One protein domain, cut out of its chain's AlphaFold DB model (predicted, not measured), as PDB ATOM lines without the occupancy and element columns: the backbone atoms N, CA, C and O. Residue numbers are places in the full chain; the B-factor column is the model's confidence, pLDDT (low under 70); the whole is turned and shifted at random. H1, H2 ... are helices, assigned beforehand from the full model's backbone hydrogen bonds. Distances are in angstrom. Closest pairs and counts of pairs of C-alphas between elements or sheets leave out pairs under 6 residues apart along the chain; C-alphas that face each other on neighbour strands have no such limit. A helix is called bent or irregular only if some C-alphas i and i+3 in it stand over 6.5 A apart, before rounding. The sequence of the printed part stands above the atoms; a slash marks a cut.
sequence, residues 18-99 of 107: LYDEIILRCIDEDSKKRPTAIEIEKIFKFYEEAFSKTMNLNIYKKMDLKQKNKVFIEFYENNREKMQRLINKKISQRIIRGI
ATOM      1  N   LEU A  18      15.552 -14.249 -31.071       61.44
ATOM      2  CA  LEU A  18      16.603 -14.367 -32.079       61.44
ATOM      3  C   LEU A  18      16.639 -13.199 -33.076       61.44
ATOM      4  O   LEU A  18      17.720 -12.715 -33.416       61.44
ATOM      5  N   TYR A  19      15.475 -12.776 -33.574       64.12
ATOM      6  CA  TYR A  19      15.422 -11.764 -34.624       64.12
ATOM      7  C   TYR A  19      15.799 -10.391 -34.089       64.12
ATOM      8  O   TYR A  19      16.615  -9.728 -34.714       64.12
ATOM      9  N   ASP A  20      15.325 -10.006 -32.907       68.56
ATOM     10  CA  ASP A  20      15.634  -8.695 -32.337       68.56
ATOM     11  C   ASP A  20      17.137  -8.551 -32.078       68.56
ATOM     12  O   ASP A  20      17.733  -7.547 -32.448       68.56
ATOM     13  N   GLU A  21      17.804  -9.574 -31.541       74.50
ATOM     14  CA  GLU A  21      19.247  -9.504 -31.279       74.50
ATOM     15  C   GLU A  21      20.106  -9.459 -32.541       74.50
ATOM     16  O   GLU A  21      21.093  -8.720 -32.593       74.50
ATOM     17  N   ILE A  22      19.765 -10.257 -33.557       79.06
ATOM     18  CA  ILE A  22      20.501 -10.252 -34.824       79.06
ATOM     19  C   ILE A  22      20.224  -8.949 -35.573       79.06
ATOM     20  O   ILE A  22      21.167  -8.317 -36.044       79.06
ATOM     21  N   ILE A  23      18.962  -8.510 -35.637       80.81
ATOM     22  CA  ILE A  23      18.563  -7.252 -36.279       80.81
ATOM     23  C   ILE A  23      19.272  -6.079 -35.606       80.81
ATOM     24  O   ILE A  23      19.895  -5.291 -36.313       80.81
ATOM     25  N   LEU A  24      19.258  -5.995 -34.269       81.62
ATOM     26  CA  LEU A  24      19.940  -4.935 -33.517       81.62
ATOM     27  C   LEU A  24      21.440  -4.878 -33.838       81.62
ATOM     28  O   LEU A  24      21.985  -3.794 -34.015       81.62
ATOM     29  N   ARG A  25      22.105  -6.030 -33.996       80.94
ATOM     30  CA  ARG A  25      23.515  -6.082 -34.425       80.94
ATOM     31  C   ARG A  25      23.710  -5.658 -35.883       80.94
ATOM     32  O   ARG A  25      24.719  -5.041 -36.209       80.94
ATOM     33  N   CYS A  26      22.779  -5.992 -36.772       84.69
ATOM     34  CA  CYS A  26      22.834  -5.594 -38.182       84.69
ATOM     35  C   CYS A  26      22.659  -4.084 -38.379       84.69
ATOM     36  O   CYS A  26      23.195  -3.537 -39.342       84.69
ATOM     37  N   ILE A  27      21.934  -3.418 -37.479       84.88
ATOM     38  CA  ILE A  27      21.675  -1.973 -37.532       84.88
ATOM     39  C   ILE A  27      22.578  -1.156 -36.597       84.88
ATOM     40  O   ILE A  27      22.314   0.027 -36.402       84.88
ATOM     41  N   ASP A  28      23.641  -1.756 -36.047       85.56
ATOM     42  CA  ASP A  28      24.607  -1.061 -35.184       85.56
ATOM     43  C   ASP A  28      25.140   0.204 -35.881       85.56
ATOM     44  O   ASP A  28      25.426   0.197 -37.085       85.56
ATOM     45  N   GLU A  29      25.256   1.313 -35.152       84.69
ATOM     46  CA  GLU A  29      25.757   2.576 -35.703       84.69
ATOM     47  C   GLU A  29      27.198   2.434 -36.218       84.69
ATOM     48  O   GLU A  29      27.550   3.010 -37.250       84.69
ATOM     49  N   ASP A  30      28.009   1.600 -35.562       83.44
ATOM     50  CA  ASP A  30      29.356   1.258 -36.002       83.44
ATOM     51  C   ASP A  30      29.314   0.109 -37.019       83.44
ATOM     52  O   ASP A  30      29.132  -1.069 -36.693       83.44
ATOM     53  N   SER A  31      29.557   0.443 -38.288       82.94
ATOM     54  CA  SER A  31      29.565  -0.527 -39.387       82.94
ATOM     55  C   SER A  31      30.581  -1.660 -39.205       82.94
ATOM     56  O   SER A  31      30.381  -2.744 -39.755       82.94
ATOM     57  N   LYS A  32      31.641  -1.465 -38.405       82.25
ATOM     58  CA  LYS A  32      32.629  -2.514 -38.108       82.25
ATOM     59  C   LYS A  32      32.089  -3.571 -37.147       82.25
ATOM     60  O   LYS A  32      32.563  -4.707 -37.191       82.25
ATOM     61  N   LYS A  33      31.110  -3.218 -36.308       80.31
ATOM     62  CA  LYS A  33      30.448  -4.131 -35.362       80.31
ATOM     63  C   LYS A  33      29.322  -4.934 -36.002       80.31
ATOM     64  O   LYS A  33      28.934  -5.971 -35.461       80.31
ATOM     65  N   ARG A  34      28.839  -4.504 -37.171       85.00
ATOM     66  CA  ARG A  34      27.825  -5.241 -37.925       85.00
ATOM     67  C   ARG A  34      28.366  -6.609 -38.367       85.00
ATOM     68  O   ARG A  34      29.495  -6.706 -38.879       85.00
ATOM     69  N   PRO A  35      27.577  -7.682 -38.202       84.94
ATOM     70  CA  PRO A  35      27.941  -8.986 -38.723       84.94
ATOM     71  C   PRO A  35      27.886  -8.976 -40.256       84.94
ATOM     72  O   PRO A  35      27.052  -8.318 -40.875       84.94
ATOM     73  N   THR A  36      28.780  -9.732 -40.878       86.75
ATOM     74  CA  THR A  36      28.701 -10.057 -42.305       86.75
ATOM     75  C   THR A  36      27.546 -11.020 -42.578       86.75
ATOM     76  O   THR A  36      27.122 -11.765 -41.693       86.75
ATOM     77  N   ALA A  37      27.097 -11.096 -43.834       86.62
ATOM     78  CA  ALA A  37      26.104 -12.088 -44.254       86.62
ATOM     79  C   ALA A  37      26.529 -13.533 -43.917       86.62
ATOM     80  O   ALA A  37      25.712 -14.330 -43.466       86.62
ATOM     81  N   ILE A  38      27.823 -13.846 -44.046       85.19
ATOM     82  CA  ILE A  38      28.390 -15.161 -43.702       85.19
ATOM     83  C   ILE A  38      28.287 -15.435 -42.193       85.19
ATOM     84  O   ILE A  38      28.050 -16.566 -41.771       85.19
ATOM     85  N   GLU A  39      28.495 -14.422 -41.350       82.94
ATOM     86  CA  GLU A  39      28.339 -14.562 -39.899       82.94
ATOM     87  C   GLU A  39      26.873 -14.770 -39.521       82.94
ATOM     88  O   GLU A  39      26.590 -15.661 -38.724       82.94
ATOM     89  N   ILE A  40      25.952 -14.029 -40.141       85.31
ATOM     90  CA  ILE A  40      24.504 -14.200 -39.956       85.31
ATOM     91  C   ILE A  40      24.068 -15.620 -40.349       85.31
ATOM     92  O   ILE A  40      23.413 -16.302 -39.565       85.31
ATOM     93  N   GLU A  41      24.493 -16.112 -41.515       86.00
ATOM     94  CA  GLU A  41      24.187 -17.475 -41.967       86.00
ATOM     95  C   GLU A  41      24.687 -18.529 -40.962       86.00
ATOM     96  O   GLU A  41      23.963 -19.456 -40.601       86.00
ATOM     97  N   LYS A  42      25.917 -18.371 -40.457       83.88
ATOM     98  CA  LYS A  42      26.488 -19.274 -39.446       83.88
ATOM     99  C   LYS A  42      25.720 -19.244 -38.131       83.88
ATOM    100  O   LYS A  42      25.657 -20.273 -37.463       83.88
ATOM    101  N   ILE A  43      25.185 -18.087 -37.741       83.25
ATOM    102  CA  ILE A  43      24.326 -17.971 -36.562       83.25
ATOM    103  C   ILE A  43      23.069 -18.814 -36.782       83.25
ATOM    104  O   ILE A  43      22.790 -19.690 -35.968       83.25
ATOM    105  N   PHE A  44      22.366 -18.627 -37.901       85.06
ATOM    106  CA  PHE A  44      21.143 -19.380 -38.187       85.06
ATOM    107  C   PHE A  44      21.371 -20.889 -38.280       85.06
ATOM    108  O   PHE A  44      20.655 -21.637 -37.618       85.06
ATOM    109  N   LYS A  45      22.415 -21.337 -38.993       86.12
ATOM    110  CA  LYS A  45      22.789 -22.763 -39.047       86.12
ATOM    111  C   LYS A  45      23.037 -23.343 -37.661       86.12
ATOM    112  O   LYS A  45      22.624 -24.454 -37.361       86.12
ATOM    113  N   PHE A  46      23.676 -22.576 -36.785       83.75
ATOM    114  CA  PHE A  46      23.948 -23.037 -35.433       83.75
ATOM    115  C   PHE A  46      22.671 -23.198 -34.591       83.75
ATOM    116  O   PHE A  46      22.543 -24.181 -33.860       83.75
ATOM    117  N   TYR A  47      21.713 -22.274 -34.715       84.62
ATOM    118  CA  TYR A  47      20.398 -22.424 -34.084       84.62
ATOM    119  C   TYR A  47      19.628 -23.618 -34.653       84.62
ATOM    120  O   TYR A  47      19.059 -24.383 -33.878       84.62
ATOM    121  N   GLU A  48      19.648 -23.815 -35.970       86.69
ATOM    122  CA  GLU A  48      19.013 -24.956 -36.636       86.69
ATOM    123  C   GLU A  48      19.603 -26.296 -36.170       86.69
ATOM    124  O   GLU A  48      18.871 -27.192 -35.745       86.69
ATOM    125  N   GLU A  49      20.931 -26.427 -36.168       88.38
ATOM    126  CA  GLU A  49      21.621 -27.629 -35.694       88.38
ATOM    127  C   GLU A  49      21.300 -27.923 -34.229       88.38
ATOM    128  O   GLU A  49      21.003 -29.063 -33.870       88.38
ATOM    129  N   ALA A  50      21.345 -26.912 -33.363       87.69
ATOM    130  CA  ALA A  50      21.024 -27.098 -31.959       87.69
ATOM    131  C   ALA A  50      19.545 -27.466 -31.763       87.69
ATOM    132  O   ALA A  50      19.239 -28.375 -30.990       87.69
ATOM    133  N   PHE A  51      18.633 -26.838 -32.506       89.62
ATOM    134  CA  PHE A  51      17.209 -27.155 -32.446       89.62
ATOM    135  C   PHE A  51      16.941 -28.593 -32.896       89.62
ATOM    136  O   PHE A  51      16.285 -29.348 -32.183       89.62
ATOM    137  N   SER A  52      17.520 -29.012 -34.024       89.81
ATOM    138  CA  SER A  52      17.364 -30.368 -34.572       89.81
ATOM    139  C   SER A  52      17.908 -31.472 -33.656       89.81
ATOM    140  O   SER A  52      17.352 -32.566 -33.628       89.81
ATOM    141  N   LYS A  53      18.957 -31.186 -32.872       90.12
ATOM    142  CA  LYS A  53      19.514 -32.121 -31.878       90.12
ATOM    143  C   LYS A  53      18.645 -32.264 -30.634       90.12
ATOM    144  O   LYS A  53      18.726 -33.281 -29.955       90.12
ATOM    145  N   THR A  54      17.856 -31.241 -30.318       88.31
ATOM    146  CA  THR A  54      17.083 -31.179 -29.070       88.31
ATOM    147  C   THR A  54      15.619 -31.551 -29.291       88.31
ATOM    148  O   THR A  54      14.981 -32.113 -28.406       88.31
ATOM    149  N   MET A  55      15.078 -31.253 -30.474       90.44
ATOM    150  CA  MET A  55      13.667 -31.420 -30.795       90.44
ATOM    151  C   MET A  55      13.441 -32.577 -31.768       90.44
ATOM    152  O   MET A  55      14.111 -32.705 -32.790       90.44
ATOM    153  N   ASN A  56      12.404 -33.377 -31.516       92.06
ATOM    154  CA  ASN A  56      11.940 -34.350 -32.498       92.06
ATOM    155  C   ASN A  56      11.246 -33.622 -33.662       92.06
ATOM    156  O   ASN A  56      10.079 -33.229 -33.565       92.06
ATOM    157  N   LEU A  57      11.960 -33.465 -34.779       89.25
ATOM    158  CA  LEU A  57      11.477 -32.734 -35.954       89.25
ATOM    159  C   LEU A  57      10.206 -33.337 -36.571       89.25
ATOM    160  O   LEU A  57       9.402 -32.601 -37.142       89.25
ATOM    161  N   ASN A  58       9.985 -34.648 -36.439       91.94
ATOM    162  CA  ASN A  58       8.776 -35.297 -36.953       91.94
ATOM    163  C   ASN A  58       7.537 -34.911 -36.144       91.94
ATOM    164  O   ASN A  58       6.458 -34.753 -36.714       91.94
ATOM    165  N   ILE A  59       7.692 -34.732 -34.829       93.25
ATOM    166  CA  ILE A  59       6.621 -34.233 -33.962       93.25
ATOM    167  C   ILE A  59       6.433 -32.735 -34.209       93.25
ATOM    168  O   ILE A  59       5.316 -32.292 -34.465       93.25
ATOM    169  N   TYR A  60       7.526 -31.967 -34.223       91.25
ATOM    170  CA  TYR A  60       7.485 -30.520 -34.432       91.25
ATOM    171  C   TYR A  60       6.778 -30.133 -35.735       91.25
ATOM    172  O   TYR A  60       5.941 -29.239 -35.740       91.25
ATOM    173  N   LYS A  61       7.039 -30.833 -36.849       91.50
ATOM    174  CA  LYS A  61       6.395 -30.549 -38.145       91.50
ATOM    175  C   LYS A  61       4.868 -30.661 -38.099       91.50
ATOM    176  O   LYS A  61       4.207 -29.889 -38.792       91.50
ATOM    177  N   LYS A  62       4.333 -31.566 -37.273       96.31
ATOM    178  CA  LYS A  62       2.893 -31.827 -37.119       96.31
ATOM    179  C   LYS A  62       2.182 -30.839 -36.188       96.31
ATOM    180  O   LYS A  62       0.958 -30.827 -36.167       96.31
ATOM    181  N   MET A  63       2.925 -30.032 -35.430       94.75
ATOM    182  CA  MET A  63       2.364 -29.020 -34.533       94.75
ATOM    183  C   MET A  63       1.747 -27.846 -35.306       94.75
ATOM    184  O   MET A  63       2.219 -27.476 -36.391       94.75
ATOM    185  N   ASP A  64       0.737 -27.217 -34.707       96.00
ATOM    186  CA  ASP A  64       0.211 -25.940 -35.188       96.00
ATOM    187  C   ASP A  64       1.214 -24.790 -34.957       96.00
ATOM    188  O   ASP A  64       2.224 -24.936 -34.261       96.00
ATOM    189  N   LEU A  65       0.961 -23.628 -35.564       88.00
ATOM    190  CA  LEU A  65       1.876 -22.485 -35.497       88.00
ATOM    191  C   LEU A  65       2.089 -21.974 -34.062       88.00
ATOM    192  O   LEU A  65       3.207 -21.617 -33.695       88.00
ATOM    193  N   LYS A  66       1.044 -21.972 -33.227       87.75
ATOM    194  CA  LYS A  66       1.121 -21.494 -31.842       87.75
ATOM    195  C   LYS A  66       1.990 -22.426 -31.000       87.75
ATOM    196  O   LYS A  66       2.830 -21.958 -30.232       87.75
ATOM    197  N   GLN A  67       1.832 -23.734 -31.179       91.06
ATOM    198  CA  GLN A  67       2.670 -24.757 -30.554       91.06
ATOM    199  C   GLN A  67       4.126 -24.664 -31.025       91.06
ATOM    200  O   GLN A  67       5.036 -24.653 -30.195       91.06
ATOM    201  N   LYS A  68       4.352 -24.531 -32.339       88.75
ATOM    202  CA  LYS A  68       5.693 -24.363 -32.921       88.75
ATOM    203  C   LYS A  68       6.411 -23.148 -32.351       88.75
ATOM    204  O   LYS A  68       7.576 -23.261 -31.971       88.75
ATOM    205  N   ASN A  69       5.708 -22.021 -32.257       84.56
ATOM    206  CA  ASN A  69       6.247 -20.788 -31.695       84.56
ATOM    207  C   ASN A  69       6.596 -20.960 -30.219       84.56
ATOM    208  O   ASN A  69       7.698 -20.601 -29.815       84.56
ATOM    209  N   LYS A  70       5.704 -21.564 -29.426       86.94
ATOM    210  CA  LYS A  70       5.960 -21.826 -28.005       86.94
ATOM    211  C   LYS A  70       7.217 -22.680 -27.801       86.94
ATOM    212  O   LYS A  70       8.113 -22.268 -27.071       86.94
ATOM    213  N   VAL A  71       7.316 -23.818 -28.491       88.81
ATOM    214  CA  VAL A  71       8.468 -24.732 -28.389       88.81
ATOM    215  C   VAL A  71       9.764 -24.053 -28.826       88.81
ATOM    216  O   VAL A  71      10.798 -24.213 -28.180       88.81
ATOM    217  N   PHE A  72       9.727 -23.284 -29.916       85.94
ATOM    218  CA  PHE A  72      10.912 -22.580 -30.393       85.94
ATOM    219  C   PHE A  72      11.371 -21.492 -29.414       85.94
ATOM    220  O   PHE A  72      12.568 -21.376 -29.169       85.94
ATOM    221  N   ILE A  73      10.442 -20.731 -28.823       84.19
ATOM    222  CA  ILE A  73      10.759 -19.712 -27.809       84.19
ATOM    223  C   ILE A  73      11.384 -20.358 -26.570       84.19
ATOM    224  O   ILE A  73      12.423 -19.897 -26.108       84.19
ATOM    225  N   GLU A  74      10.803 -21.447 -26.063       86.88
ATOM    226  CA  GLU A  74      11.354 -22.178 -24.915       86.88
ATOM    227  C   GLU A  74      12.761 -22.712 -25.207       86.88
ATOM    228  O   GLU A  74      13.681 -22.538 -24.408       86.88
ATOM    229  N   PHE A  75      12.968 -23.316 -26.381       88.00
ATOM    230  CA  PHE A  75      14.299 -23.727 -26.820       88.00
ATOM    231  C   PHE A  75      15.268 -22.542 -26.877       88.00
ATOM    232  O   PHE A  75      16.397 -22.653 -26.394       88.00
ATOM    233  N   TYR A  76      14.846 -21.425 -27.471       84.12
ATOM    234  CA  TYR A  76      15.686 -20.249 -27.636       84.12
ATOM    235  C   TYR A  76      16.140 -19.704 -26.282       84.12
ATOM    236  O   TYR A  76      17.344 -19.585 -26.070       84.12
ATOM    237  N   GLU A  77      15.215 -19.441 -25.355       83.75
ATOM    238  CA  GLU A  77      15.529 -18.892 -24.030       83.75
ATOM    239  C   GLU A  77      16.495 -19.797 -23.257       83.75
ATOM    240  O   GLU A  77      17.499 -19.326 -22.724       83.75
ATOM    241  N   ASN A  78      16.280 -21.115 -23.307       86.62
ATOM    242  CA  ASN A  78      17.144 -22.089 -22.636       86.62
ATOM    243  C   ASN A  78      18.564 -22.168 -23.226       86.62
ATOM    244  O   ASN A  78      19.490 -22.623 -22.557       86.62
ATOM    245  N   ASN A  79      18.757 -21.744 -24.478       84.19
ATOM    246  CA  ASN A  79      20.045 -21.828 -25.176       84.19
ATOM    247  C   ASN A  79      20.683 -20.457 -25.452       84.19
ATOM    248  O   ASN A  79      21.827 -20.396 -25.916       84.19
ATOM    249  N   ARG A  80      19.979 -19.362 -25.145       82.19
ATOM    250  CA  ARG A  80      20.325 -17.984 -25.511       82.19
ATOM    251  C   ARG A  80      21.732 -17.598 -25.081       82.19
ATOM    252  O   ARG A  80      22.543 -17.223 -25.923       82.19
ATOM    253  N   GLU A  81      22.062 -17.741 -23.798       83.06
ATOM    254  CA  GLU A  81      23.378 -17.337 -23.287       83.06
ATOM    255  C   GLU A  81      24.524 -18.110 -23.946       83.06
ATOM    256  O   GLU A  81      25.549 -17.540 -24.329       83.06
ATOM    257  N   LYS A  82      24.354 -19.429 -24.090       82.12
ATOM    258  CA  LYS A  82      25.355 -20.298 -24.713       82.12
ATOM    259  C   LYS A  82      25.581 -19.888 -26.165       82.12
ATOM    260  O   LYS A  82      26.732 -19.785 -26.596       82.12
ATOM    261  N   MET A  83      24.500 -19.609 -26.891       78.38
ATOM    262  CA  MET A  83      24.571 -19.142 -28.270       78.38
ATOM    263  C   MET A  83      25.264 -17.783 -28.346       78.38
ATOM    264  O   MET A  83      26.243 -17.645 -29.076       78.38
ATOM    265  N   GLN A  84      24.860 -16.807 -27.530       79.00
ATOM    266  CA  GLN A  84      25.472 -15.475 -27.497       79.00
ATOM    267  C   GLN A  84      26.979 -15.522 -27.228       79.00
ATOM    268  O   GLN A  84      27.743 -14.840 -27.913       79.00
ATOM    269  N   ARG A  85      27.438 -16.356 -26.286       81.44
ATOM    270  CA  ARG A  85      28.875 -16.536 -26.015       81.44
ATOM    271  C   ARG A  85      29.623 -17.040 -27.251       81.44
ATOM    272  O   ARG A  85      30.708 -16.544 -27.551       81.44
ATOM    273  N   LEU A  86      29.050 -17.987 -27.994       74.56
ATOM    274  CA  LEU A  86      29.660 -18.536 -29.211       74.56
ATOM    275  C   LEU A  86      29.682 -17.525 -30.361       74.56
ATOM    276  O   LEU A  86      30.689 -17.423 -31.065       74.56
ATOM    277  N   ILE A  87      28.607 -16.753 -30.517       73.44
ATOM    278  CA  ILE A  87      28.505 -15.682 -31.512       73.44
ATOM    279  C   ILE A  87      29.540 -14.594 -31.218       73.44
ATOM    280  O   ILE A  87      30.344 -14.251 -32.086       73.44
ATOM    281  N   ASN A  88      29.587 -14.110 -29.975       73.44
ATOM    282  CA  ASN A  88      30.532 -13.077 -29.554       73.44
ATOM    283  C   ASN A  88      31.983 -13.555 -29.687       73.44
ATOM    284  O   ASN A  88      32.821 -12.811 -30.182       73.44
ATOM    285  N   LYS A  89      32.283 -14.816 -29.343       72.69
ATOM    286  CA  LYS A  89      33.622 -15.395 -29.533       72.69
ATOM    287  C   LYS A  89      34.066 -15.365 -31.001       72.69
ATOM    288  O   LYS A  89      35.212 -15.015 -31.269       72.69
ATOM    289  N   LYS A  90      33.185 -15.711 -31.949       67.44
ATOM    290  CA  LYS A  90      33.505 -15.689 -33.390       67.44
ATOM    291  C   LYS A  90      33.722 -14.266 -33.918       67.44
ATOM    292  O   LYS A  90      34.651 -14.053 -34.692       67.44
ATOM    293  N   ILE A  91      32.920 -13.302 -33.466       65.69
ATOM    294  CA  ILE A  91      33.024 -11.898 -33.895       65.69
ATOM    295  C   ILE A  91      34.267 -11.220 -33.292       65.69
ATOM    296  O   ILE A  91      35.019 -10.567 -34.014       65.69
ATOM    297  N   SER A  92      34.566 -11.421 -32.005       60.12
ATOM    298  CA  SER A  92      35.774 -10.854 -31.381       60.12
ATOM    299  C   SER A  92      37.062 -11.350 -32.047       60.12
ATOM    300  O   SER A  92      38.013 -10.587 -32.206       60.12
ATOM    301  N   GLN A  93      37.088 -12.602 -32.514       58.91
ATOM    302  CA  GLN A  93      38.212 -13.130 -33.294       58.91
ATOM    303  C   GLN A  93      38.419 -12.390 -34.628       58.91
ATOM    304  O   GLN A  93      39.557 -12.276 -35.081       58.91
ATOM    305  N   ARG A  94      37.357 -11.859 -35.249       60.59
ATOM    306  CA  ARG A  94      37.447 -11.021 -36.457       60.59
ATOM    307  C   ARG A  94      38.034  -9.646 -36.141       60.59
ATOM    308  O   ARG A  94      38.898  -9.195 -36.883       60.59
ATOM    309  N   ILE A  95      37.615  -9.012 -35.042       54.75
ATOM    310  CA  ILE A  95      38.166  -7.714 -34.608       54.75
ATOM    311  C   ILE A  95      39.675  -7.840 -34.363       54.75
ATOM    312  O   ILE A  95      40.440  -7.035 -34.877       54.75
ATOM    313  N   ILE A  96      40.113  -8.898 -33.676       51.97
ATOM    314  CA  ILE A  96      41.541  -9.140 -33.411       51.97
ATOM    315  C   ILE A  96      42.322  -9.405 -34.708       51.97
ATOM    316  O   ILE A  96      43.431  -8.914 -34.862       51.97
ATOM    317  N   ARG A  97      41.753 -10.146 -35.668       50.09
ATOM    318  CA  ARG A  97      42.417 -10.436 -36.956       50.09
ATOM    319  C   ARG A  97      42.424  -9.257 -37.935       50.09
ATOM    320  O   ARG A  97      43.269  -9.229 -38.819       50.09
ATOM    321  N   GLY A  98      41.487  -8.318 -37.801       46.06
ATOM    322  CA  GLY A  98      41.421  -7.093 -38.604       46.06
ATOM    323  C   GLY A  98      42.233  -5.925 -38.037       46.06
ATOM    324  O   GLY A  98      42.386  -4.916 -38.718       46.06
ATOM    325  N   ILE A  99      42.747  -6.048 -36.809       43.72
ATOM    326  CA  ILE A  99      43.702  -5.109 -36.222       43.72
ATOM    327  C   ILE A  99      45.093  -5.723 -36.400       43.72
ATOM    328  O   ILE A  99      45.514  -6.574 -35.619       43.72
TER     329      ILE A  99
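Overview. This is residues 18 to 99 of the 107 residues of the protein "Hypothetical protein" of Rotaria sp. Silwood1 (UniProt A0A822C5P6). Picture a long helix, H4, bent into two arms that arch over the shorter H2, with small H3 at one end and H1 to one side; contacts are few. The printed part has 82 residues with four named helices, H1 to H4, all helix. It is a loose rod, radius of gyration of the C-alphas 14.8 A, spanning 48 by 23 by 20 A.

Along the chain. Find C-alpha 18 at (16.603, -14.367, -32.079), where H1, residues 18 to 26, begins. H2, residues 37 to 54, runs 26.0 A; H3 is residues 57 to 62. H4, residues 65 to 98, is one helix by its hydrogen bonds but bent, C-alphas 78 and 81 being 7.9 A apart: H4a, residues 65 to 78, runs 20.0 A, and H4b, residues 81 to 98, 25.8 A, to C-alpha 98 at (41.421, -7.093, -38.604).

Arrangement. Look at the closest C-alphas, Ile 43 and Ile 87, 6.9 A apart: H2 and H4b are close but not clearly touching. H4a stands at a steep tilt of 65 degrees to H4b. Every O i to N i+4 pair is within hydrogen-bond range in H1, H2 and H4a; H3 has 1 of 2, H4b 13 of 14.

Size, cuts and confidence. The printed part has no cut. Residues 18 to 20 and 90 to 99 have pLDDT under 70.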